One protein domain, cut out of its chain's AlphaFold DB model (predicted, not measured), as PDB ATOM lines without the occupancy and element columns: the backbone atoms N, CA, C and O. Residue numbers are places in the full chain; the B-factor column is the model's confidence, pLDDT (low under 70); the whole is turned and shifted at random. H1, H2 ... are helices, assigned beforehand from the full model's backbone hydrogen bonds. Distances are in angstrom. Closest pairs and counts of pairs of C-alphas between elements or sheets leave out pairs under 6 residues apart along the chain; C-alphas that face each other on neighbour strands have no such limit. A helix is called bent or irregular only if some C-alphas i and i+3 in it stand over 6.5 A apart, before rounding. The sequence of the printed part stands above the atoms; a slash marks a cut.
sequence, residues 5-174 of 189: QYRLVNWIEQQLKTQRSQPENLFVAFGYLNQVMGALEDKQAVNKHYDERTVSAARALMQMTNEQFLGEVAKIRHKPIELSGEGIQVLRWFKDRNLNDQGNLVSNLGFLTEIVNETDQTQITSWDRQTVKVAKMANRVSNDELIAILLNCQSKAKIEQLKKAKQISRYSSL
ATOM      1  N   GLN A   5      -2.591 -48.806-120.498       51.34
ATOM      2  CA  GLN A   5      -1.839 -49.565-119.486       51.34
ATOM      3  C   GLN A   5      -0.328 -49.600-119.768       51.34
ATOM      4  O   GLN A   5       0.476 -49.319-118.888       51.34
ATOM      5  N   TYR A   6       0.062 -49.772-121.036       57.94
ATOM      6  CA  TYR A   6       1.469 -49.715-121.454       57.94
ATOM      7  C   TYR A   6       2.137 -48.348-121.231       57.94
ATOM      8  O   TYR A   6       3.361 -48.260-121.239       57.94
ATOM      9  N   ARG A   7       1.370 -47.265-121.042       67.44
ATOM     10  CA  ARG A   7       1.930 -45.909-120.919       67.44
ATOM     11  C   ARG A   7       2.541 -45.652-119.548       67.44
ATOM     12  O   ARG A   7       3.571 -44.994-119.490       67.44
ATOM     13  N   LEU A   8       1.950 -46.193-118.483       70.44
ATOM     14  CA  LEU A   8       2.442 -46.002-117.119       70.44
ATOM     15  C   LEU A   8       3.789 -46.696-116.910       70.44
ATOM     16  O   LEU A   8       4.745 -46.051-116.494       70.44
ATOM     17  N   VAL A   9       3.881 -47.985-117.249       71.19
ATOM     18  CA  VAL A   9       5.124 -48.761-117.100       71.19
ATOM     19  C   VAL A   9       6.235 -48.154-117.951       71.19
ATOM     20  O   VAL A   9       7.327 -47.919-117.447       71.19
ATOM     21  N   ASN A  10       5.940 -47.798-119.205       74.12
ATOM     22  CA  ASN A  10       6.919 -47.142-120.070       74.12
ATOM     23  C   ASN A  10       7.359 -45.774-119.531       74.12
ATOM     24  O   ASN A  10       8.533 -45.437-119.654       74.12
ATOM     25  N   TRP A  11       6.449 -44.988-118.943       77.19
ATOM     26  CA  TRP A  11       6.800 -43.707-118.324       77.19
ATOM     27  C   TRP A  11       7.689 -43.925-117.098       77.19
ATOM     28  O   TRP A  11       8.761 -43.334-117.032       77.19
ATOM     29  N   ILE A  12       7.319 -44.839-116.193       73.88
ATOM     30  CA  ILE A  12       8.119 -45.180-115.008       73.88
ATOM     31  C   ILE A  12       9.512 -45.666-115.422       73.88
ATOM     32  O   ILE A  12      10.515 -45.162-114.928       73.88
ATOM     33  N   GLU A  13       9.602 -46.595-116.374       72.75
ATOM     34  CA  GLU A  13      10.888 -47.085-116.868       72.75
ATOM     35  C   GLU A  13      11.731 -45.988-117.526       72.75
ATOM     36  O   GLU A  13      12.955 -46.010-117.407       72.75
ATOM     37  N   GLN A  14      11.108 -45.037-118.229       72.44
ATOM     38  CA  GLN A  14      11.813 -43.887-118.794       72.44
ATOM     39  C   GLN A  14      12.334 -42.964-117.694       72.44
ATOM     40  O   GLN A  14      13.505 -42.591-117.750       72.44
ATOM     41  N   GLN A  15      11.533 -42.654-116.673       70.25
ATOM     42  CA  GLN A  15      11.988 -41.846-115.537       70.25
ATOM     43  C   GLN A  15      13.157 -42.514-114.804       70.25
ATOM     44  O   GLN A  15      14.148 -41.864-114.497       70.25
ATOM     45  N   LEU A  16      13.109 -43.837-114.626       66.44
ATOM     46  CA  LEU A  16      14.190 -44.596-113.990       66.44
ATOM     47  C   LEU A  16      15.471 -44.696-114.843       66.44
ATOM     48  O   LEU A  16      16.556 -44.882-114.294       66.44
ATOM     49  N   LYS A  17      15.368 -44.603-116.177       65.56
ATOM     50  CA  LYS A  17      16.514 -44.660-117.110       65.56
ATOM     51  C   LYS A  17      17.147 -43.293-117.364       65.56
ATOM     52  O   LYS A  17      18.330 -43.220-117.698       65.56
ATOM     53  N   THR A  18      16.377 -42.214-117.258       57.00
ATOM     54  CA  THR A  18      16.846 -40.873-117.610       57.00
ATOM     55  C   THR A  18      17.584 -40.276-116.413       57.00
ATOM     56  O   THR A  18      16.993 -39.625-115.566       57.00
ATOM     57  N   GLN A  19      18.902 -40.485-116.340       50.53
ATOM     58  CA  GLN A  19      19.812 -39.847-115.368       50.53
ATOM     59  C   GLN A  19      19.976 -38.329-115.616       50.53
ATOM     60  O   GLN A  19      21.084 -37.798-115.639       50.53
ATOM     61  N   ARG A  20      18.885 -37.610-115.881       46.78
ATOM     62  CA  ARG A  20      18.882 -36.161-116.083       46.78
ATOM     63  C   ARG A  20      17.860 -35.586-115.117       46.78
ATOM     64  O   ARG A  20      16.687 -35.516-115.446       46.78
ATOM     65  N   SER A  21      18.339 -35.240-113.923       44.94
ATOM     66  CA  SER A  21      17.613 -34.488-112.889       44.94
ATOM     67  C   SER A  21      16.250 -35.070-112.485       44.94
ATOM     68  O   SER A  21      15.228 -34.548-112.909       44.94
ATOM     69  N   GLN A  22      16.277 -36.074-111.593       40.59
ATOM     70  CA  GLN A  22      15.132 -36.613-110.836       40.59
ATOM     71  C   GLN A  22      13.992 -37.251-111.679       40.59
ATOM     72  O   GLN A  22      13.793 -36.896-112.835       40.59
ATOM     73  N   PRO A  23      13.257 -38.248-111.143       48.25
ATOM     74  CA  PRO A  23      13.123 -38.606-109.733       48.25
ATOM     75  C   PRO A  23      14.205 -39.570-109.237       48.25
ATOM     76  O   PRO A  23      14.451 -40.638-109.800       48.25
ATOM     77  N   GLU A  24      14.840 -39.190-108.131       58.53
ATOM     78  CA  GLU A  24      15.520 -40.135-107.253       58.53
ATOM     79  C   GLU A  24      14.433 -41.058-106.694       58.53
ATOM     80  O   GLU A  24      13.604 -40.600-105.932       58.53
ATOM     81  N   ASN A  25      14.419 -42.330-107.102       72.38
ATOM     82  CA  ASN A  25      13.500 -43.387-106.655       72.38
ATOM     83  C   ASN A  25      12.020 -43.316-107.145       72.38
ATOM     84  O   ASN A  25      11.465 -42.287-107.530       72.38
ATOM     85  N   LEU A  26      11.365 -44.483-107.161       78.38
ATOM     86  CA  LEU A  26       9.958 -44.684-107.543       78.38
ATOM     87  C   LEU A  26       8.984 -43.912-106.652       78.38
ATOM     88  O   LEU A  26       7.907 -43.531-107.101       78.38
ATOM     89  N   PHE A  27       9.355 -43.696-105.393       79.69
ATOM     90  CA  PHE A  27       8.541 -42.986-104.419       79.69
ATOM     91  C   PHE A  27       8.368 -41.511-104.814       79.69
ATOM     92  O   PHE A  27       7.244 -41.003-104.842       79.69
ATOM     93  N   VAL A  28       9.440 -40.852-105.261       77.88
ATOM     94  CA  VAL A  28       9.369 -39.488-105.804       77.88
ATOM     95  C   VAL A  28       8.584 -39.452-107.118       77.88
ATOM     96  O   VAL A  28       7.765 -38.555-107.318       77.88
ATOM     97  N   ALA A  29       8.748 -40.458-107.987       80.69
ATOM     98  CA  ALA A  29       8.003 -40.546-109.246       80.69
ATOM     99  C   ALA A  29       6.478 -40.616-109.031       80.69
ATOM    100  O   ALA A  29       5.718 -39.944-109.732       80.69
ATOM    101  N   PHE A  30       6.024 -41.398-108.047       80.69
ATOM    102  CA  PHE A  30       4.605 -41.466-107.693       80.69
ATOM    103  C   PHE A  30       4.093 -40.169-107.061       80.69
ATOM    104  O   PHE A  30       2.981 -39.755-107.378       80.69
ATOM    105  N   GLY A  31       4.904 -39.491-106.243       81.06
ATOM    106  CA  GLY A  31       4.546 -38.171-105.713       81.06
ATOM    107  C   GLY A  31       4.374 -37.112-106.787       81.06
ATOM    108  O   GLY A  31       3.374 -36.400-106.786       81.06
ATOM    109  N   TYR A  32       5.279 -37.069-107.762       82.06
ATOM    110  CA  TYR A  32       5.142 -36.158-108.894       82.06
ATOM    111  C   TYR A  32       3.857 -36.422-109.691       82.06
ATOM    112  O   TYR A  32       3.122 -35.496-110.025       82.06
ATOM    113  N   LEU A  33       3.529 -37.693-109.943       83.94
ATOM    114  CA  LEU A  33       2.276 -38.044-110.612       83.94
ATOM    115  C   LEU A  33       1.043 -37.659-109.785       83.94
ATOM    116  O   LEU A  33       0.076 -37.183-110.373       83.94
ATOM    117  N   ASN A  34       1.081 -37.794-108.456       84.25
ATOM    118  CA  ASN A  34      -0.009 -37.356-107.579       84.25
ATOM    119  C   ASN A  34      -0.254 -35.843-107.670       84.25
ATOM    120  O   ASN A  34      -1.399 -35.419-107.791       84.25
ATOM    121  N   GLN A  35       0.808 -35.031-107.715       82.19
ATOM    122  CA  GLN A  35       0.685 -33.579-107.904       82.19
ATOM    123  C   GLN A  35       0.011 -33.231-109.238       82.19
ATOM    124  O   GLN A  35      -0.879 -32.383-109.294       82.19
ATOM    125  N   VAL A  36       0.393 -33.922-110.316       85.12
ATOM    126  CA  VAL A  36      -0.225 -33.736-111.641       85.12
ATOM    127  C   VAL A  36      -1.692 -34.170-111.627       85.12
ATOM    128  O   VAL A  36      -2.526 -33.517-112.252       85.12
ATOM    129  N   MET A  37      -2.024 -35.254-110.914       85.44
ATOM    130  CA  MET A  37      -3.409 -35.695-110.717       85.44
ATOM    131  C   MET A  37      -4.230 -34.635-109.971       85.44
ATOM    132  O   MET A  37      -5.297 -34.277-110.457       85.44
ATOM    133  N   GLY A  38      -3.707 -34.060-108.883       82.81
ATOM    134  CA  GLY A  38      -4.368 -32.963-108.165       82.81
ATOM    135  C   GLY A  38      -4.613 -31.741-109.057       82.81
ATOM    136  O   GLY A  38      -5.735 -31.251-109.157       82.81
ATOM    137  N   ALA A  39      -3.607 -31.316-109.830       84.31
ATOM    138  CA  ALA A  39      -3.763 -30.208-110.780       84.31
ATOM    139  C   ALA A  39      -4.819 -30.488-111.873       84.31
ATOM    140  O   ALA A  39      -5.494 -29.567-112.345       84.31
ATOM    141  N   LEU A  40      -4.965 -31.755-112.289       84.88
ATOM    142  CA  LEU A  40      -6.001 -32.199-113.228       84.88
ATOM    143  C   LEU A  40      -7.403 -32.162-112.608       84.88
ATOM    144  O   LEU A  40      -8.346 -31.768-113.300       84.88
ATOM    145  N   GLU A  41      -7.545 -32.557-111.342       83.56
ATOM    146  CA  GLU A  41      -8.812 -32.517-110.595       83.56
ATOM    147  C   GLU A  41      -9.283 -31.076-110.366       83.56
ATOM    148  O   GLU A  41     -10.438 -30.750-110.657       83.56
ATOM    149  N   ASP A  42      -8.358 -30.191-109.990       82.75
ATOM    150  CA  ASP A  42      -8.608 -28.767-109.742       82.75
ATOM    151  C   ASP A  42      -8.819 -27.942-111.025       82.75
ATOM    152  O   ASP A  42      -9.001 -26.723-110.973       82.75
ATOM    153  N   LYS A  43      -8.792 -28.586-112.203       75.56
ATOM    154  CA  LYS A  43      -8.916 -27.949-113.530       75.56
ATOM    155  C   LYS A  43      -7.931 -26.790-113.735       75.56
ATOM    156  O   LYS A  43      -8.225 -25.846-114.475       75.56
ATOM    157  N   GLN A  44      -6.756 -26.862-113.111       71.06
ATOM    158  CA  GLN A  44      -5.690 -25.887-113.327       71.06
ATOM    159  C   GLN A  44      -5.181 -25.978-114.776       71.06
ATOM    160  O   GLN A  44      -5.493 -26.916-115.512       71.06
ATOM    161  N   ALA A  45      -4.389 -25.003-115.232       65.38
ATOM    162  CA  ALA A  45      -3.850 -24.983-116.595       65.38
ATOM    163  C   ALA A  45      -2.721 -26.022-116.802       65.38
ATOM    164  O   ALA A  45      -1.609 -25.673-117.187       65.38
ATOM    165  N   VAL A  46      -3.011 -27.308-116.572       68.69
ATOM    166  CA  VAL A  46      -2.062 -28.435-116.541       68.69
ATOM    167  C   VAL A  46      -1.181 -28.490-117.792       68.69
ATOM    168  O   VAL A  46       0.032 -28.638-117.691       68.69
ATOM    169  N   ASN A  47      -1.760 -28.274-118.978       63.53
ATOM    170  CA  ASN A  47      -1.027 -28.317-120.250       63.53
ATOM    171  C   ASN A  47       0.019 -27.192-120.413       63.53
ATOM    172  O   ASN A  47       0.808 -27.242-121.351       63.53
ATOM    173  N   LYS A  48       0.016 -26.165-119.551       70.50
ATOM    174  CA  LYS A  48       1.050 -25.114-119.533       70.50
ATOM    175  C   LYS A  48       2.248 -25.474-118.653       70.50
ATOM    176  O   LYS A  48       3.303 -24.873-118.814       70.50
ATOM    177  N   HIS A  49       2.078 -26.418-117.727       73.69
ATOM    178  CA  HIS A  49       3.047 -26.707-116.666       73.69
ATOM    179  C   HIS A  49       3.643 -28.115-116.749       73.69
ATOM    180  O   HIS A  49       4.710 -28.349-116.191       73.69
ATOM    181  N   TYR A  50       2.994 -29.030-117.474       80.69
ATOM    182  CA  TYR A  50       3.407 -30.427-117.574       80.69
ATOM    183  C   TYR A  50       3.414 -30.903-119.027       80.69
ATOM    184  O   TYR A  50       2.559 -30.516-119.828       80.69
ATOM    185  N   ASP A  51       4.364 -31.773-119.367       82.38
ATOM    186  CA  ASP A  51       4.433 -32.378-120.694       82.38
ATOM    187  C   ASP A  51       3.285 -33.379-120.929       82.38
ATOM    188  O   ASP A  51       2.751 -34.001-120.005       82.38
ATOM    189  N   GLU A  52       2.918 -33.578-122.197       80.81
ATOM    190  CA  GLU A  52       1.781 -34.421-122.580       80.81
ATOM    191  C   GLU A  52       1.919 -35.878-122.103       80.81
ATOM    192  O   GLU A  52       0.916 -36.517-121.766       80.81
ATOM    193  N   ARG A  53       3.143 -36.425-122.036       80.75
ATOM    194  CA  ARG A  53       3.353 -37.815-121.599       80.75
ATOM    195  C   ARG A  53       3.066 -37.960-120.112       80.75
ATOM    196  O   ARG A  53       2.380 -38.910-119.734       80.75
ATOM    197  N   THR A  54       3.530 -37.016-119.300       82.38
ATOM    198  CA  THR A  54       3.248 -36.963-117.859       82.38
ATOM    199  C   THR A  54       1.754 -36.798-117.589       82.38
ATOM    200  O   THR A  54       1.179 -37.571-116.823       82.38
ATOM    201  N   VAL A  55       1.083 -35.883-118.295       84.06
ATOM    202  CA  VAL A  55      -0.376 -35.701-118.176       84.06
ATOM    203  C   VAL A  55      -1.140 -36.970-118.570       84.06
ATOM    204  O   VAL A  55      -2.109 -37.355-117.917       84.06
ATOM    205  N   SER A  56      -0.701 -37.654-119.627       83.25
ATOM    206  CA  SER A  56      -1.297 -38.916-120.082       83.25
ATOM    207  C   SER A  56      -1.121 -40.042-119.057       83.25
ATOM    208  O   SER A  56      -2.063 -40.800-118.819       83.25
ATOM    209  N   ALA A  57       0.049 -40.132-118.414       83.38
ATOM    210  CA  ALA A  57       0.319 -41.097-117.348       83.38
ATOM    211  C   ALA A  57      -0.544 -40.828-116.102       83.38
ATOM    212  O   ALA A  57      -1.184 -41.752-115.599       83.38
ATOM    213  N   ALA A  58      -0.643 -39.567-115.667       84.25
ATOM    214  CA  ALA A  58      -1.492 -39.159-114.547       84.25
ATOM    215  C   ALA A  58      -2.977 -39.469-114.808       84.25
ATOM    216  O   ALA A  58      -3.634 -40.112-113.992       84.25
ATOM    217  N   ARG A  59      -3.500 -39.128-115.996       83.94
ATOM    218  CA  ARG A  59      -4.883 -39.477-116.385       83.94
ATOM    219  C   ARG A  59      -5.132 -40.982-116.400       83.94
ATOM    220  O   ARG A  59      -6.215 -41.421-116.024       83.94
ATOM    221  N   ALA A  60      -4.155 -41.770-116.851       83.06
ATOM    222  CA  ALA A  60      -4.270 -43.223-116.827       83.06
ATOM    223  C   ALA A  60      -4.358 -43.743-115.384       83.06
ATOM    224  O   ALA A  60      -5.211 -44.580-115.108       83.06
ATOM    225  N   LEU A  61      -3.548 -43.206-114.466       82.62
ATOM    226  CA  LEU A  61      -3.573 -43.567-113.045       82.62
ATOM    227  C   LEU A  61      -4.886 -43.207-112.346       82.62
ATOM    228  O   LEU A  61      -5.407 -44.035-111.604       82.62
ATOM    229  N   MET A  62      -5.460 -42.032-112.626       82.12
ATOM    230  CA  MET A  62      -6.771 -41.629-112.082       82.12
ATOM    231  C   MET A  62      -7.899 -42.597-112.464       82.12
ATOM    232  O   MET A  62      -8.897 -42.700-111.759       82.12
ATOM    233  N   GLN A  63      -7.754 -43.306-113.587       83.19
ATOM    234  CA  GLN A  63      -8.739 -44.271-114.080       83.19
ATOM    235  C   GLN A  63      -8.460 -45.710-113.619       83.19
ATOM    236  O   GLN A  63      -9.260 -46.600-113.911       83.19
ATOM    237  N   MET A  64      -7.332 -45.963-112.945       81.06
ATOM    238  CA  MET A  64      -6.941 -47.299-112.499       81.06
ATOM    239  C   MET A  64      -7.460 -47.602-111.098       81.06
ATOM    240  O   MET A  64      -7.318 -46.807-110.170       81.06
ATOM    241  N   THR A  65      -7.983 -48.812-110.915       80.69
ATOM    242  CA  THR A  65      -8.168 -49.377-109.574       80.69
ATOM    243  C   THR A  65      -6.815 -49.752-108.960       80.69
ATOM    244  O   THR A  65      -5.842 -49.993-109.678       80.69
ATOM    245  N   ASN A  66      -6.764 -49.908-107.634       78.56
ATOM    246  CA  ASN A  66      -5.586 -50.436-106.933       78.56
ATOM    247  C   ASN A  66      -5.091 -51.764-107.538       78.56
ATOM    248  O   ASN A  66      -3.891 -51.987-107.654       78.56
ATOM    249  N   GLU A  67      -6.003 -52.646-107.956       79.81
ATOM    250  CA  GLU A  67      -5.649 -53.924-108.583       79.81
ATOM    251  C   GLU A  67      -4.987 -53.733-109.951       79.81
ATOM    252  O   GLU A  67      -3.976 -54.376-110.235       79.81
ATOM    253  N   GLN A  68      -5.523 -52.836-110.782       82.31
ATOM    254  CA  GLN A  68      -4.939 -52.516-112.085       82.31
ATOM    255  C   GLN A  68      -3.569 -51.862-111.926       82.31
ATOM    256  O   GLN A  68      -2.624 -52.268-112.596       82.31
ATOM    257  N   PHE A  69      -3.443 -50.912-110.996       83.38
ATOM    258  CA  PHE A  69      -2.176 -50.271-110.664       83.38
ATOM    259  C   PHE A  69      -1.120 -51.294-110.224       83.38
ATOM    260  O   PHE A  69      -0.034 -51.344-110.796       83.38
ATOM    261  N   LEU A  70      -1.452 -52.169-109.269       82.88
ATOM    262  CA  LEU A  70      -0.541 -53.221-108.807       82.88
ATOM    263  C   LEU A  70      -0.203 -54.224-109.921       82.88
ATOM    264  O   LEU A  70       0.928 -54.699-110.000       82.88
ATOM    265  N   GLY A  71      -1.154 -54.503-110.818       81.12
ATOM    266  CA  GLY A  71      -0.925 -55.294-112.025       81.12
ATOM    267  C   GLY A  71       0.069 -54.653-112.998       81.12
ATOM    268  O   GLY A  71       0.840 -55.374-113.629       81.12
ATOM    269  N   GLU A  72       0.099 -53.321-113.107       82.62
ATOM    270  CA  GLU A  72       1.127 -52.604-113.872       82.62
ATOM    271  C   GLU A  72       2.475 -52.586-113.141       82.62
ATOM    272  O   GLU A  72       3.505 -52.852-113.760       82.62
ATOM    273  N   VAL A  73       2.486 -52.361-111.823       83.38
ATOM    274  CA  VAL A  73       3.713 -52.402-111.004       83.38
ATOM    275  C   VAL A  73       4.407 -53.763-111.103       83.38
ATOM    276  O   VAL A  73       5.627 -53.821-111.227       83.38
ATOM    277  N   ALA A  74       3.644 -54.861-111.146       82.94
ATOM    278  CA  ALA A  74       4.180 -56.217-111.297       82.94
ATOM    279  C   ALA A  74       4.954 -56.447-112.609       82.94
ATOM    280  O   ALA A  74       5.744 -57.387-112.693       82.94
ATOM    281  N   LYS A  75       4.731 -55.612-113.632       84.12
ATOM    282  CA  LYS A  75       5.435 -55.689-114.921       84.12
ATOM    283  C   LYS A  75       6.770 -54.945-114.904       84.12
ATOM    284  O   LYS A  75       7.580 -55.162-115.802       84.12
ATOM    285  N   ILE A  76       7.003 -54.079-113.914       81.62
ATOM    286  CA  ILE A  76       8.260 -53.343-113.780       81.62
ATOM    287  C   ILE A  76       9.367 -54.341-113.437       81.62
ATOM    288  O   ILE A  76       9.267 -55.114-112.477       81.62
ATOM    289  N   ARG A  77      10.447 -54.318-114.222       80.38
ATOM    290  CA  ARG A  77      11.624 -55.149-113.964       80.38
ATOM    291  C   ARG A  77      12.250 -54.749-112.626       80.38
ATOM    292  O   ARG A  77      12.746 -53.637-112.491       80.38
ATOM    293  N   HIS A  78      12.274 -55.683-111.684       80.19
ATOM    294  CA  HIS A  78      12.858 -55.513-110.357       80.19
ATOM    295  C   HIS A  78      13.567 -56.797-109.924       80.19
ATOM    296  O   HIS A  78      13.311 -57.876-110.474       80.19
ATOM    297  N   LYS A  79      14.485 -56.690-108.966       79.81
ATOM    298  CA  LYS A  79      15.126 -57.858-108.353       79.81
ATOM    299  C   LYS A  79      14.282 -58.354-107.176       79.81
ATOM    300  O   LYS A  79      13.805 -57.534-106.394       79.81
ATOM    301  N   PRO A  80      14.121 -59.676-106.998       79.44
ATOM    302  CA  PRO A  80      13.620 -60.210-105.741       79.44
ATOM    303  C   PRO A  80      14.599 -59.840-104.627       79.44
ATOM    304  O   PRO A  80      15.786 -60.156-104.724       79.44
ATOM    305  N   ILE A  81      14.108 -59.172-103.589       80.44
ATOM    306  CA  ILE A  81      14.908 -58.798-102.427       80.44
ATOM    307  C   ILE A  81      14.164 -59.119-101.131       80.44
ATOM    308  O   ILE A  81      12.933 -59.191-101.102       80.44
ATOM    309  N   GLU A  82      14.922 -59.282-100.053       85.31
ATOM    310  CA  GLU A  82      14.375 -59.272 -98.703       85.31
ATOM    311  C   GLU A  82      14.100 -57.828 -98.263       85.31
ATOM    312  O   GLU A  82      14.849 -56.911 -98.605       85.31
ATOM    313  N   LEU A  83      13.012 -57.620 -97.518       85.38
ATOM    314  CA  LEU A  83      12.681 -56.301 -96.988       85.38
ATOM    315  C   LEU A  83      13.600 -55.964 -95.812       85.38
ATOM    316  O   LEU A  83      13.726 -56.741 -94.867       85.38
ATOM    317  N   SER A  84      14.172 -54.767 -95.836       89.25
ATOM    318  CA  SER A  84      14.886 -54.189 -94.705       89.25
ATOM    319  C   SER A  84      13.938 -53.904 -93.534       89.25
ATOM    320  O   SER A  84      12.708 -53.917 -93.658       89.25
ATOM    321  N   GLY A  85      14.509 -53.564 -92.375       88.38
ATOM    322  CA  GLY A  85      13.726 -53.111 -91.225       88.38
ATOM    323  C   GLY A  85      12.829 -51.908 -91.549       88.38
ATOM    324  O   GLY A  85      11.688 -51.873 -91.092       88.38
ATOM    325  N   GLU A  86      13.300 -50.960 -92.366       88.25
ATOM    326  CA  GLU A  86      12.496 -49.817 -92.822       88.25
ATOM    327  C   GLU A  86      11.380 -50.276 -93.776       88.25
ATOM    328  O   GLU A  86      10.214 -49.934 -93.560       88.25
ATOM    329  N   GLY A  87      11.690 -51.136 -94.752       85.50
ATOM    330  CA  GLY A  87      10.700 -51.676 -95.688       85.50
ATOM    331  C   GLY A  87       9.589 -52.485 -95.020       85.50
ATOM    332  O   GLY A  87       8.423 -52.375 -95.400       85.50
ATOM    333  N   ILE A  88       9.903 -53.232 -93.959       87.19
ATOM    334  CA  ILE A  88       8.897 -53.938 -93.151       87.19
ATOM    335  C   ILE A  88       7.938 -52.950 -92.472       87.19
ATOM    336  O   ILE A  88       6.732 -53.208 -92.422       87.19
ATOM    337  N   GLN A  89       8.439 -51.827 -91.948       88.06
ATOM    338  CA  GLN A  89       7.593 -50.817 -91.297       88.06
ATOM    339  C   GLN A  89       6.695 -50.099 -92.307       88.06
ATOM    340  O   GLN A  89       5.503 -49.921 -92.047       88.06
ATOM    341  N   VAL A  90       7.236 -49.763 -93.480       86.62
ATOM    342  CA  VAL A  90       6.465 -49.185 -94.590       86.62
ATOM    343  C   VAL A  90       5.375 -50.162 -95.047       86.62
ATOM    344  O   VAL A  90       4.209 -49.780 -95.162       86.62
ATOM    345  N   LEU A  91       5.701 -51.451 -95.203       86.19
ATOM    346  CA  LEU A  91       4.719 -52.484 -95.543       86.19
ATOM    347  C   LEU A  91       3.599 -52.606 -94.507       86.19
ATOM    348  O   LEU A  91       2.436 -52.759 -94.880       86.19
ATOM    349  N   ARG A  92       3.930 -52.574 -93.211       85.38
ATOM    350  CA  ARG A  92       2.923 -52.621 -92.136       85.38
ATOM    351  C   ARG A  92       1.973 -51.434 -92.229       85.38
ATOM    352  O   ARG A  92       0.767 -51.637 -92.254       85.38
ATOM    353  N   TRP A  93       2.506 -50.227 -92.409       85.25
ATOM    354  CA  TRP A  93       1.697 -49.016 -92.541       85.25
ATOM    355  C   TRP A  93       0.705 -49.087 -93.714       85.25
ATOM    356  O   TRP A  93      -0.456 -48.711 -93.542       85.25
ATOM    357  N   PHE A  94       1.123 -49.626 -94.870       79.25
ATOM    358  CA  PHE A  94       0.222 -49.873 -96.006       79.25
ATOM    359  C   PHE A  94      -0.794 -50.991 -95.731       79.25
ATOM    360  O   PHE A  94      -1.921 -50.920 -96.209       79.25
ATOM    361  N   LYS A  95      -0.429 -52.029 -94.966       76.12
ATOM    362  CA  LYS A  95      -1.320 -53.157 -94.632       76.12
ATOM    363  C   LYS A  95      -2.376 -52.832 -93.581       76.12
ATOM    364  O   LYS A  95      -3.406 -53.516 -93.571       76.12
ATOM    365  N   ASP A  96      -2.079 -51.900 -92.683       73.06
ATOM    366  CA  ASP A  96      -2.940 -51.528 -91.555       73.06
ATOM    367  C   ASP A  96      -4.021 -50.523 -91.967       73.06
ATOM    368  O   ASP A  96      -5.083 -50.460 -91.351       73.06
ATOM    369  N   ARG A  97      -3.797 -49.786 -93.058       68.50
ATOM    370  CA  ARG A  97      -4.827 -48.967 -93.697       68.50
ATOM    371  C   ARG A  97      -5.613 -49.827 -94.675       68.50
ATOM    372  O   ARG A  97      -5.030 -50.539 -95.491       68.50
ATOM    373  N   ASN A  98      -6.944 -49.773 -94.619       60.06
ATOM    374  CA  ASN A  98      -7.752 -50.368 -95.676       60.06
ATOM    375  C   ASN A  98      -7.546 -49.528 -96.943       60.06
ATOM    376  O   ASN A  98      -8.173 -48.489 -97.125       60.06
ATOM    377  N   LEU A  99      -6.628 -49.976 -97.800       56.00
ATOM    378  CA  LEU A  99      -6.230 -49.299 -99.037       56.00
ATOM    379  C   LEU A  99      -7.397 -49.079-100.009       56.00
ATOM    380  O   LEU A  99      -7.274 -48.289-100.938       56.00
ATOM    381  N   ASN A 100      -8.521 -49.771 -99.806       50.00
ATOM    382  CA  ASN A 100      -9.745 -49.558-100.572       50.00
ATOM    383  C   ASN A 100     -10.678 -48.497 -99.960       50.00
ATOM    384  O   ASN A 100     -11.535 -48.000-100.682       50.00
ATOM    385  N   ASP A 101     -10.514 -48.134 -98.682       47.22
ATOM    386  CA  ASP A 101     -11.379 -47.166 -97.984       47.22
ATOM    387  C   ASP A 101     -10.767 -45.755 -97.885       47.22
ATOM    388  O   ASP A 101     -11.504 -44.802 -97.663       47.22
ATOM    389  N   GLN A 102      -9.442 -45.592 -98.024       45.31
ATOM    390  CA  GLN A 102      -8.753 -44.312 -97.750       45.31
ATOM    391  C   GLN A 102      -8.156 -43.591 -98.971       45.31
ATOM    392  O   GLN A 102      -7.430 -42.618 -98.809       45.31
ATOM    393  N   GLY A 103      -8.482 -44.017-100.192       57.19
ATOM    394  CA  GLY A 103      -7.958 -43.417-101.423       57.19
ATOM    395  C   GLY A 103      -6.975 -44.329-102.156       57.19
ATOM    396  O   GLY A 103      -6.448 -45.293-101.597       57.19
ATOM    397  N   ASN A 104      -6.787 -44.053-103.447       68.62
ATOM    398  CA  ASN A 104      -5.946 -44.836-104.350       68.62
ATOM    399  C   ASN A 104      -4.534 -45.025-103.749       68.62
ATOM    400  O   ASN A 104      -3.962 -44.094-103.187       68.62
ATOM    401  N   LEU A 105      -3.953 -46.224-103.867       76.50
ATOM    402  CA  LEU A 105      -2.586 -46.548-103.428       76.50
ATOM    403  C   LEU A 105      -1.546 -45.533-103.919       76.50
ATOM    404  O   LEU A 105      -0.599 -45.218-103.203       76.50
ATOM    405  N   VAL A 106      -1.754 -45.012-105.126       76.81
ATOM    406  CA  VAL A 106      -0.938 -43.960-105.741       76.81
ATOM    407  C   VAL A 106      -1.034 -42.656-104.955       76.81
ATOM    408  O   VAL A 106      -0.012 -42.040-104.686       76.81
ATOM    409  N   SER A 107      -2.236 -42.271-104.528       73.62
ATOM    410  CA  SER A 107      -2.458 -41.080-103.708       73.62
ATOM    411  C   SER A 107      -1.863 -41.235-102.315       73.62
ATOM    412  O   SER A 107      -1.282 -40.292-101.801       73.62
ATOM    413  N   ASN A 108      -1.900 -42.438-101.732       77.94
ATOM    414  CA  ASN A 108      -1.208 -42.707-100.467       77.94
ATOM    415  C   ASN A 108       0.315 -42.594-100.607       77.94
ATOM    416  O   ASN A 108       0.974 -42.051 -99.726       77.94
ATOM    417  N   LEU A 109       0.884 -43.095-101.708       80.31
ATOM    418  CA  LEU A 109       2.304 -42.905-102.009       80.31
ATOM    419  C   LEU A 109       2.622 -41.425-102.219       80.31
ATOM    420  O   LEU A 109       3.580 -40.932-101.634       80.31
ATOM    421  N   GLY A 110       1.802 -40.713-102.991       80.19
ATOM    422  CA  GLY A 110       2.027 -39.304-103.274       80.19
ATOM    423  C   GLY A 110       1.905 -38.409-102.050       80.19
ATOM    424  O   GLY A 110       2.758 -37.555-101.845       80.19
ATOM    425  N   PHE A 111       0.947 -38.699-101.178       80.06
ATOM    426  CA  PHE A 111       0.808 -38.068 -99.873       80.06
ATOM    427  C   PHE A 111       2.060 -38.243 -99.001       80.06
ATOM    428  O   PHE A 111       2.556 -37.291 -98.401       80.06
ATOM    429  N   LEU A 112       2.623 -39.456 -98.943       84.44
ATOM    430  CA  LEU A 112       3.874 -39.675 -98.217       84.44
ATOM    431  C   LEU A 112       5.036 -38.900 -98.860       84.44
ATOM    432  O   LEU A 112       5.895 -38.393 -98.139       84.44
ATOM    433  N   THR A 113       5.074 -38.782-100.188       83.25
ATOM    434  CA  THR A 113       6.094 -37.987-100.885       83.25
ATOM    435  C   THR A 113       5.953 -36.493-100.595       83.25
ATOM    436  O   THR A 113       6.962 -35.823-100.379       83.25
ATOM    437  N   GLU A 114       4.728 -35.971-100.522       80.62
ATOM    438  CA  GLU A 114       4.449 -34.587-100.113       80.62
ATOM    439  C   GLU A 114       4.987 -34.311 -98.709       80.62
ATOM    440  O   GLU A 114       5.706 -33.337 -98.521       80.62
ATOM    441  N   ILE A 115       4.770 -35.217 -97.750       82.94
ATOM    442  CA  ILE A 115       5.318 -35.082 -96.388       82.94
ATOM    443  C   ILE A 115       6.851 -35.007 -96.379       82.94
ATOM    444  O   ILE A 115       7.433 -34.317 -95.542       82.94
ATOM    445  N   VAL A 116       7.527 -35.749 -97.260       82.75
ATOM    446  CA  VAL A 116       8.998 -35.730 -97.344       82.75
ATOM    447  C   VAL A 116       9.510 -34.431 -97.954       82.75
ATOM    448  O   VAL A 116      10.559 -33.945 -97.535       82.75
ATOM    449  N   ASN A 117       8.775 -33.892 -98.923       77.75
ATOM    450  CA  ASN A 117       9.131 -32.669 -99.633       77.75
ATOM    451  C   ASN A 117       8.593 -31.400 -98.958       77.75
ATOM    452  O   ASN A 117       8.933 -30.303 -99.399       77.75
ATOM    453  N   GLU A 118       7.783 -31.531 -97.906       77.69
ATOM    454  CA  GLU A 118       7.313 -30.401 -97.118       77.69
ATOM    455  C   GLU A 118       8.513 -29.693 -96.482       77.69
ATOM    456  O   GLU A 118       9.324 -30.292 -95.771       77.69
ATOM    457  N   THR A 119       8.634 -28.401 -96.766       66.31
ATOM    458  CA  THR A 119       9.739 -27.566 -96.276       66.31
ATOM    459  C   THR A 119       9.305 -26.703 -95.098       66.31
ATOM    460  O   THR A 119      10.151 -26.268 -94.310       66.31
ATOM    461  N   ASP A 120       7.995 -26.511 -94.918       75.62
ATOM    462  CA  ASP A 120       7.428 -25.782 -93.795       75.62
ATOM    463  C   ASP A 120       7.311 -26.680 -92.554       75.62
ATOM    464  O   ASP A 120       6.422 -27.526 -92.416       75.62
ATOM    465  N   GLN A 121       8.209 -26.464 -91.589       66.12
ATOM    466  CA  GLN A 121       8.217 -27.207 -90.327       66.12
ATOM    467  C   GLN A 121       6.907 -27.072 -89.538       66.12
ATOM    468  O   GLN A 121       6.562 -27.993 -88.793       66.12
ATOM    469  N   THR A 122       6.160 -25.974 -89.699       69.44
ATOM    470  CA  THR A 122       4.889 -25.782 -88.987       69.44
ATOM    471  C   THR A 122       3.809 -26.726 -89.515       69.44
ATOM    472  O   THR A 122       3.113 -27.368 -88.723       69.44
ATOM    473  N   GLN A 123       3.757 -26.945 -90.830       66.50
ATOM    474  CA  GLN A 123       2.889 -27.958 -91.433       66.50
ATOM    475  C   GLN A 123       3.337 -29.369 -91.052       66.50
ATOM    476  O   GLN A 123       2.498 -30.209 -90.722       66.50
ATOM    477  N   ILE A 124       4.650 -29.613 -90.957       64.44
ATOM    478  CA  ILE A 124       5.177 -30.914 -90.521       64.44
ATOM    479  C   ILE A 124       4.687 -31.295 -89.119       64.44
ATOM    480  O   ILE A 124       4.332 -32.450 -88.877       64.44
ATOM    481  N   THR A 125       4.644 -30.329 -88.196       68.75
ATOM    482  CA  THR A 125       4.181 -30.571 -86.818       68.75
ATOM    483  C   THR A 125       2.693 -30.903 -86.710       68.75
ATOM    484  O   THR A 125       2.283 -31.463 -85.694       68.75
ATOM    485  N   SER A 126       1.905 -30.599 -87.745       75.81
ATOM    486  CA  SER A 126       0.476 -30.921 -87.801       75.81
ATOM    487  C   SER A 126       0.200 -32.375 -88.209       75.81
ATOM    488  O   SER A 126      -0.864 -32.914 -87.896       75.81
ATOM    489  N   TRP A 127       1.165 -33.045 -88.852       77.56
ATOM    490  CA  TRP A 127       1.031 -34.440 -89.260       77.56
ATOM    491  C   TRP A 127       1.252 -35.412 -88.098       77.56
ATOM    492  O   TRP A 127       2.073 -35.202 -87.201       77.56
ATOM    493  N   ASP A 128       0.574 -36.556 -88.168       83.81
ATOM    494  CA  ASP A 128       0.812 -37.672 -87.258       83.81
ATOM    495  C   ASP A 128       2.285 -38.140 -87.314       83.81
ATOM    496  O   ASP A 128       2.836 -38.444 -88.378       83.81
ATOM    497  N   ARG A 129       2.922 -38.253 -86.140       84.12
ATOM    498  CA  ARG A 129       4.348 -38.606 -86.003       84.12
ATOM    499  C   ARG A 129       4.687 -39.945 -86.655       84.12
ATOM    500  O   ARG A 129       5.776 -40.091 -87.216       84.12
ATOM    501  N   GLN A 130       3.791 -40.930 -86.565       84.75
ATOM    502  CA  GLN A 130       4.016 -42.245 -87.167       84.75
ATOM    503  C   GLN A 130       3.988 -42.156 -88.696       84.75
ATOM    504  O   GLN A 130       4.818 -42.772 -89.364       84.75
ATOM    505  N   THR A 131       3.087 -41.350 -89.245       84.25
ATOM    506  CA  THR A 131       2.972 -41.087 -90.680       84.25
ATOM    507  C   THR A 131       4.202 -40.363 -91.227       84.25
ATOM    508  O   THR A 131       4.787 -40.834 -92.200       84.25
ATOM    509  N   VAL A 132       4.696 -39.323 -90.545       85.94
ATOM    510  CA  VAL A 132       5.955 -38.642 -90.921       85.94
ATOM    511  C   VAL A 132       7.149 -39.594 -90.880       85.94
ATOM    512  O   VAL A 132       8.002 -39.589 -91.770       85.94
ATOM    513  N   LYS A 133       7.223 -40.445 -89.850       88.88
ATOM    514  CA  LYS A 133       8.282 -41.455 -89.735       88.88
ATOM    515  C   LYS A 133       8.251 -42.429 -90.914       88.88
ATOM    516  O   LYS A 133       9.302 -42.715 -91.481       88.88
ATOM    517  N   VAL A 134       7.069 -42.912 -91.290       87.81
ATOM    518  CA  VAL A 134       6.908 -43.836 -92.420       87.81
ATOM    519  C   VAL A 134       7.210 -43.161 -93.751       87.81
ATOM    520  O   VAL A 134       7.875 -43.776 -94.573       87.81
ATOM    521  N   ALA A 135       6.820 -41.901 -93.946       87.06
ATOM    522  CA  ALA A 135       7.160 -41.135 -95.142       87.06
ATOM    523  C   ALA A 135       8.685 -41.058 -95.347       87.06
ATOM    524  O   ALA A 135       9.203 -41.390 -96.413       87.06
ATOM    525  N   LYS A 136       9.429 -40.746 -94.278       87.25
ATOM    526  CA  LYS A 136      10.902 -40.725 -94.299       87.25
ATOM    527  C   LYS A 136      11.518 -42.097 -94.574       87.25
ATOM    528  O   LYS A 136      12.530 -42.165 -95.263       87.25
ATOM    529  N   MET A 137      10.929 -43.173 -94.049       89.19
ATOM    530  CA  MET A 137      11.365 -44.547 -94.340       89.19
ATOM    531  C   MET A 137      11.083 -44.928 -95.797       89.19
ATOM    532  O   MET A 137      11.949 -45.475 -96.468       89.19
ATOM    533  N   ALA A 138       9.903 -44.588 -96.318       86.69
ATOM    534  CA  ALA A 138       9.508 -44.879 -97.692       86.69
ATOM    535  C   ALA A 138      10.402 -44.171 -98.730       86.69
ATOM    536  O   ALA A 138      10.624 -44.714 -99.806       86.69
ATOM    537  N   ASN A 139      10.982 -43.017 -98.388       86.12
ATOM    538  CA  ASN A 139      11.964 -42.347 -99.244       86.12
ATOM    539  C   ASN A 139      13.370 -42.988 -99.221       86.12
ATOM    540  O   ASN A 139      14.201 -42.695-100.076       86.12
ATOM    541  N   ARG A 140      13.667 -43.833 -98.228       86.56
ATOM    542  CA  ARG A 140      14.984 -44.474 -98.056       86.56
ATOM    543  C   ARG A 140      15.047 -45.891 -98.608       86.56
ATOM    544  O   ARG A 140      16.137 -46.358 -98.935       86.56
ATOM    545  N   VAL A 141      13.904 -46.568 -98.709       86.69
ATOM    546  CA  VAL A 141      13.842 -47.914 -99.286       86.69
ATOM    547  C   VAL A 141      14.187 -47.881-100.773       86.69
ATOM    548  O   VAL A 141      13.907 -46.918-101.490       86.69
ATOM    549  N   SER A 142      14.809 -48.956-101.253       85.44
ATOM    550  CA  SER A 142      15.163 -49.057-102.671       85.44
ATOM    551  C   SER A 142      13.923 -49.230-103.560       85.44
ATOM    552  O   SER A 142      12.854 -49.629-103.102       85.44
ATOM    553  N   ASN A 143      14.065 -48.998-104.866       84.94
ATOM    554  CA  ASN A 143      12.981 -49.239-105.826       84.94
ATOM    555  C   ASN A 143      12.509 -50.697-105.829       84.94
ATOM    556  O   ASN A 143      11.307 -50.948-105.855       84.94
ATOM    557  N   ASP A 144      13.452 -51.643-105.780       83.38
ATOM    558  CA  ASP A 144      13.148 -53.075-105.705       83.38
ATOM    559  C   ASP A 144      12.348 -53.392-104.429       83.38
ATOM    560  O   ASP A 144      11.386 -54.160-104.456       83.38
ATOM    561  N   GLU A 145      12.686 -52.727-103.321       85.81
ATOM    562  CA  GLU A 145      12.004 -52.871-102.037       85.81
ATOM    563  C   GLU A 145      10.596 -52.289-102.060       85.81
ATOM    564  O   GLU A 145       9.650 -52.943-101.627       85.81
ATOM    565  N   LEU A 146      10.432 -51.090-102.617       86.94
ATOM    566  CA  LEU A 146       9.129 -50.451-102.756       86.94
ATOM    567  C   LEU A 146       8.199 -51.271-103.657       86.94
ATOM    568  O   LEU A 146       7.030 -51.463-103.319       86.94
ATOM    569  N   ILE A 147       8.713 -51.816-104.765       85.38
ATOM    570  CA  ILE A 147       7.948 -52.730-105.624       85.38
ATOM    571  C   ILE A 147       7.547 -53.979-104.834       85.38
ATOM    572  O   ILE A 147       6.368 -54.338-104.820       85.38
ATOM    573  N   ALA A 148       8.483 -54.606-104.116       85.06
ATOM    574  CA  ALA A 148       8.185 -55.774-103.291       85.06
ATOM    575  C   ALA A 148       7.111 -55.476-102.227       85.06
ATOM    576  O   ALA A 148       6.213 -56.297-102.010       85.06
ATOM    577  N   ILE A 149       7.146 -54.298-101.598       87.19
ATOM    578  CA  ILE A 149       6.138 -53.830-100.634       87.19
ATOM    579  C   ILE A 149       4.755 -53.724-101.288       87.19
ATOM    580  O   ILE A 149       3.776 -54.269-100.764       87.19
ATOM    581  N   LEU A 150       4.664 -53.069-102.447       85.25
ATOM    582  CA  LEU A 150       3.401 -52.868-103.161       85.25
ATOM    583  C   LEU A 150       2.792 -54.200-103.619       85.25
ATOM    584  O   LEU A 150       1.608 -54.458-103.388       85.25
ATOM    585  N   LEU A 151       3.605 -55.106-104.164       82.94
ATOM    586  CA  LEU A 151       3.147 -56.441-104.567       82.94
ATOM    587  C   LEU A 151       2.704 -57.295-103.365       82.94
ATOM    588  O   LEU A 151       1.741 -58.062-103.457       82.94
ATOM    589  N   ASN A 152       3.322 -57.112-102.195       81.69
ATOM    590  CA  ASN A 152       2.870 -57.743-100.951       81.69
ATOM    591  C   ASN A 152       1.516 -57.211-100.449       81.69
ATOM    592  O   ASN A 152       0.815 -57.913 -99.715       81.69
ATOM    593  N   CYS A 153       1.115 -56.000-100.836       73.94
ATOM    594  CA  CYS A 153      -0.228 -55.496-100.551       73.94
ATOM    595  C   CYS A 153      -1.282 -56.212-101.417       73.94
ATOM    596  O   CYS A 153      -2.360 -56.556-100.922       73.94
ATOM    597  N   GLN A 154      -0.942 -56.541-102.672       68.25
ATOM    598  CA  GLN A 154      -1.809 -57.287-103.597       68.25
ATOM    599  C   GLN A 154      -2.156 -58.690-103.076       68.25
ATOM    600  O   GLN A 154      -3.305 -59.134-103.167       68.25
ATOM    601  N   SER A 155      -1.173 -59.397-102.507       61.03
ATOM    602  CA  SER A 155      -1.356 -60.771-102.025       61.03
ATOM    603  C   SER A 155      -2.356 -60.848-100.866       61.03
ATOM    604  O   SER A 155      -3.216 -61.732-100.857       61.03
ATOM    605  N   LYS A 156      -2.329 -59.883 -99.936       61.19
ATOM    606  CA  LYS A 156      -3.298 -59.790 -98.831       61.19
ATOM    607  C   LYS A 156      -4.707 -59.486 -99.342       61.19
ATOM    608  O   LYS A 156      -5.638 -60.190 -98.955       61.19
ATOM    609  N   ALA A 157      -4.859 -58.518-100.252       59.44
ATOM    610  CA  ALA A 157      -6.157 -58.180-100.842       59.44
ATOM    611  C   ALA A 157      -6.801 -59.399-101.529       59.44
ATOM    612  O   ALA A 157      -7.971 -59.709-101.296       59.44
ATOM    613  N   LYS A 158      -6.006 -60.165-102.288       60.28
ATOM    614  CA  LYS A 158      -6.448 -61.408-102.936       60.28
ATOM    615  C   LYS A 158      -6.848 -62.486-101.921       60.28
ATOM    616  O   LYS A 158      -7.872 -63.148-102.087       60.28
ATOM    617  N   ILE A 159      -6.081 -62.652-100.841       59.88
ATOM    618  CA  ILE A 159      -6.397 -63.601 -99.759       59.88
ATOM    619  C   ILE A 159      -7.691 -63.207 -99.029       59.88
ATOM    620  O   ILE A 159      -8.515 -64.071 -98.729       59.88
ATOM    621  N   GLU A 160      -7.903 -61.922 -98.749       60.38
ATOM    622  CA  GLU A 160      -9.111 -61.430 -98.078       60.38
ATOM    623  C   GLU A 160     -10.358 -61.542 -98.957       60.38
ATOM    624  O   GLU A 160     -11.402 -61.982 -98.473       60.38
ATOM    625  N   GLN A 161     -10.251 -61.243-100.255       60.22
ATOM    626  CA  GLN A 161     -11.330 -61.473-101.219       60.22
ATOM    627  C   GLN A 161     -11.712 -62.956-101.294       60.22
ATOM    628  O   GLN A 161     -12.896 -63.288-101.235       60.22
ATOM    629  N   LEU A 162     -10.730 -63.865-101.328       57.88
ATOM    630  CA  LEU A 162     -10.984 -65.310-101.289       57.88
ATOM    631  C   LEU A 162     -11.664 -65.747 -99.982       57.88
ATOM    632  O   LEU A 162     -12.549 -66.605-100.006       57.88
ATOM    633  N   LYS A 163     -11.292 -65.160 -98.836       60.69
ATOM    634  CA  LYS A 163     -11.954 -65.422 -97.544       60.69
ATOM    635  C   LYS A 163     -13.404 -64.924 -97.534       60.69
ATOM    636  O   LYS A 163     -14.288 -65.677 -97.121       60.69
ATOM    637  N   LYS A 164     -13.667 -63.715 -98.042       59.12
ATOM    638  CA  LYS A 164     -15.021 -63.140 -98.161       59.12
ATOM    639  C   LYS A 164     -15.896 -63.938 -99.134       59.12
ATOM    640  O   LYS A 164     -17.019 -64.297 -98.789       59.12
ATOM    641  N   ALA A 165     -15.369 -64.321-100.297       58.38
ATOM    642  CA  ALA A 165     -16.071 -65.171-101.260       58.38
ATOM    643  C   ALA A 165     -16.421 -66.550-100.670       58.38
ATOM    644  O   ALA A 165     -17.535 -67.046-100.858       58.38
ATOM    645  N   LYS A 166     -15.514 -67.152 -99.885       56.56
ATOM    646  CA  LYS A 166     -15.790 -68.395 -99.142       56.56
ATOM    647  C   LYS A 166     -16.878 -68.216 -98.078       56.56
ATOM    648  O   LYS A 166     -17.696 -69.117 -97.915       56.56
ATOM    649  N   GLN A 167     -16.923 -67.083 -97.375       57.88
ATOM    650  CA  GLN A 167     -18.006 -66.784 -96.429       57.88
ATOM    651  C   GLN A 167     -19.353 -66.624 -97.146       57.88
ATOM    652  O   GLN A 167     -20.315 -67.285 -96.768       57.88
ATOM    653  N   ILE A 168     -19.420 -65.846 -98.231       58.31
ATOM    654  CA  ILE A 168     -20.655 -65.638 -99.013       58.31
ATOM    655  C   ILE A 168     -21.161 -66.961 -99.628       58.31
ATOM    656  O   ILE A 168     -22.360 -67.242 -99.621       58.31
ATOM    657  N   SER A 169     -20.253 -67.828-100.089       52.31
ATOM    658  CA  SER A 169     -20.578 -69.185-100.564       52.31
ATOM    659  C   SER A 169     -21.124 -70.100 -99.449       52.31
ATOM    660  O   SER A 169     -22.086 -70.849 -99.651       52.31
ATOM    661  N   ARG A 170     -20.592 -69.998 -98.224       53.91
ATOM    662  CA  ARG A 170     -21.139 -70.710 -97.053       53.91
ATOM    663  C   ARG A 170     -22.542 -70.226 -96.683       53.91
ATOM    664  O   ARG A 170     -23.406 -71.053 -96.419       53.91
ATOM    665  N   TYR A 171     -22.804 -68.922 -96.728       52.28
ATOM    666  CA  TYR A 171     -24.152 -68.404 -96.476       52.28
ATOM    667  C   TYR A 171     -25.144 -68.829 -97.571       52.28
ATOM    668  O   TYR A 171     -26.232 -69.300 -97.254       52.28
ATOM    669  N   SER A 172     -24.774 -68.776 -98.854       51.72
ATOM    670  CA  SER A 172     -25.685 -69.183 -99.939       51.72
ATOM    671  C   SER A 172     -26.001 -70.689 -99.959       51.72
ATOM    672  O   SER A 172     -27.116 -71.077-100.315       51.72
ATOM    673  N   SER A 173     -25.072 -71.547 -99.522       53.91
ATOM    674  CA  SER A 173     -25.318 -72.993 -99.362       53.91
ATOM    675  C   SER A 173     -26.208 -73.336 -98.160       53.91
ATOM    676  O   SER A 173     -26.939 -74.326 -98.220       53.91
ATOM    677  N   LEU A 174     -26.237 -72.492 -97.121       52.31
ATOM    678  CA  LEU A 174     -27.186 -72.613 -96.008       52.31
ATOM    679  C   LEU A 174     -28.617 -72.238 -96.430       52.31
ATOM    680  O   LEU A 174     -29.557 -72.944 -96.073       52.31
TER     681      LEU A 174
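What this domain is: This is residues 5 to 174 of the 189 residues of an uncharacterized protein of Pediococcus ethanolidurans (UniProt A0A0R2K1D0). A compact body of crossed helices has one long helix, H10, running out of it as an arm. In the core H2 and H7 cross; H1 and H4 pack on H2, H9 packs on H7 with H6 beyond it, and the first part of H10 packs on H5 and H6, while residues 159 to 174 of H10 stick out. The printed part has 170 residues with ten named helices, H1 to H10 in order, and no named strand: all helix. The whole is compact, with a radius of gyration of the C-alphas of 17.3 A, but elongated, spanning 60 by 34 by 34 A.

Where its parts are: H1, residues 5 to 17, begins at C-alpha 5 (-1.839, -49.565, -119.486); it is neither bent nor irregular, but only just: C-alphas 5 and 8 are 6.1 A apart. H2, residues 25 to 41, is 25.1 A long. H3 is residues 46 to 49, H4 52 to 62, H5 66 to 73 and H6 85 to 96. H7, residues 105 to 117, is 18.6 A long and begins at C-alpha 105 (-2.586, -46.548, -103.428). H8 is residues 121 to 126 and H9 129 to 138. H10, residues 143 to 174, is 47.5 A long and ends at C-alpha 174 (-27.186, -72.613, -96.008).

How they stand to each other: The hub is H2, touching five helices. It touches H7 about perpendicular, at 75 degrees, closest at the C-alphas of Gly 31 and Gly 110, 3.7 A. With residues 33 to 37 alone it touches H4, at Met 37 and Ala 58, C-alphas 5.5 A apart. H1 touches H4 at a steep tilt of 57 degrees, the closest C-alphas being Leu 8 and Ala 57, 5.3 A. H2 and H3 only just touch, only at the corner, with 3 pairs of C-alphas within 8 A. H2 and H10 touch only at their ends. H7 touches H9 about perpendicular, at 81 degrees. H6 touches H9 and, at a shallow tilt of 32 degrees, H10, closest at the C-alphas of Leu 91 and Ile 149, 5.5 A. H5 touches H10 at Leu 70 and Leu 151, C-alphas 6.5 A apart. H8 touches no helix. Every O i to N i+4 pair is within hydrogen-bond range in H2, H4, H5, H6, H7 and H9; the counts are 8 of 9 in H1, 1 of 2 in H8 and 27 of 28 in H10, and H3 is too short for such a pair.

The domain as a whole: The C-alphas farthest apart, Arg 20 and Leu 174, are 62.1 A apart. The printed part has no cut, and the long link is H5 to H6. Mean pLDDT of the printed part is 74.8; residues 154 to 174 are among those under 70.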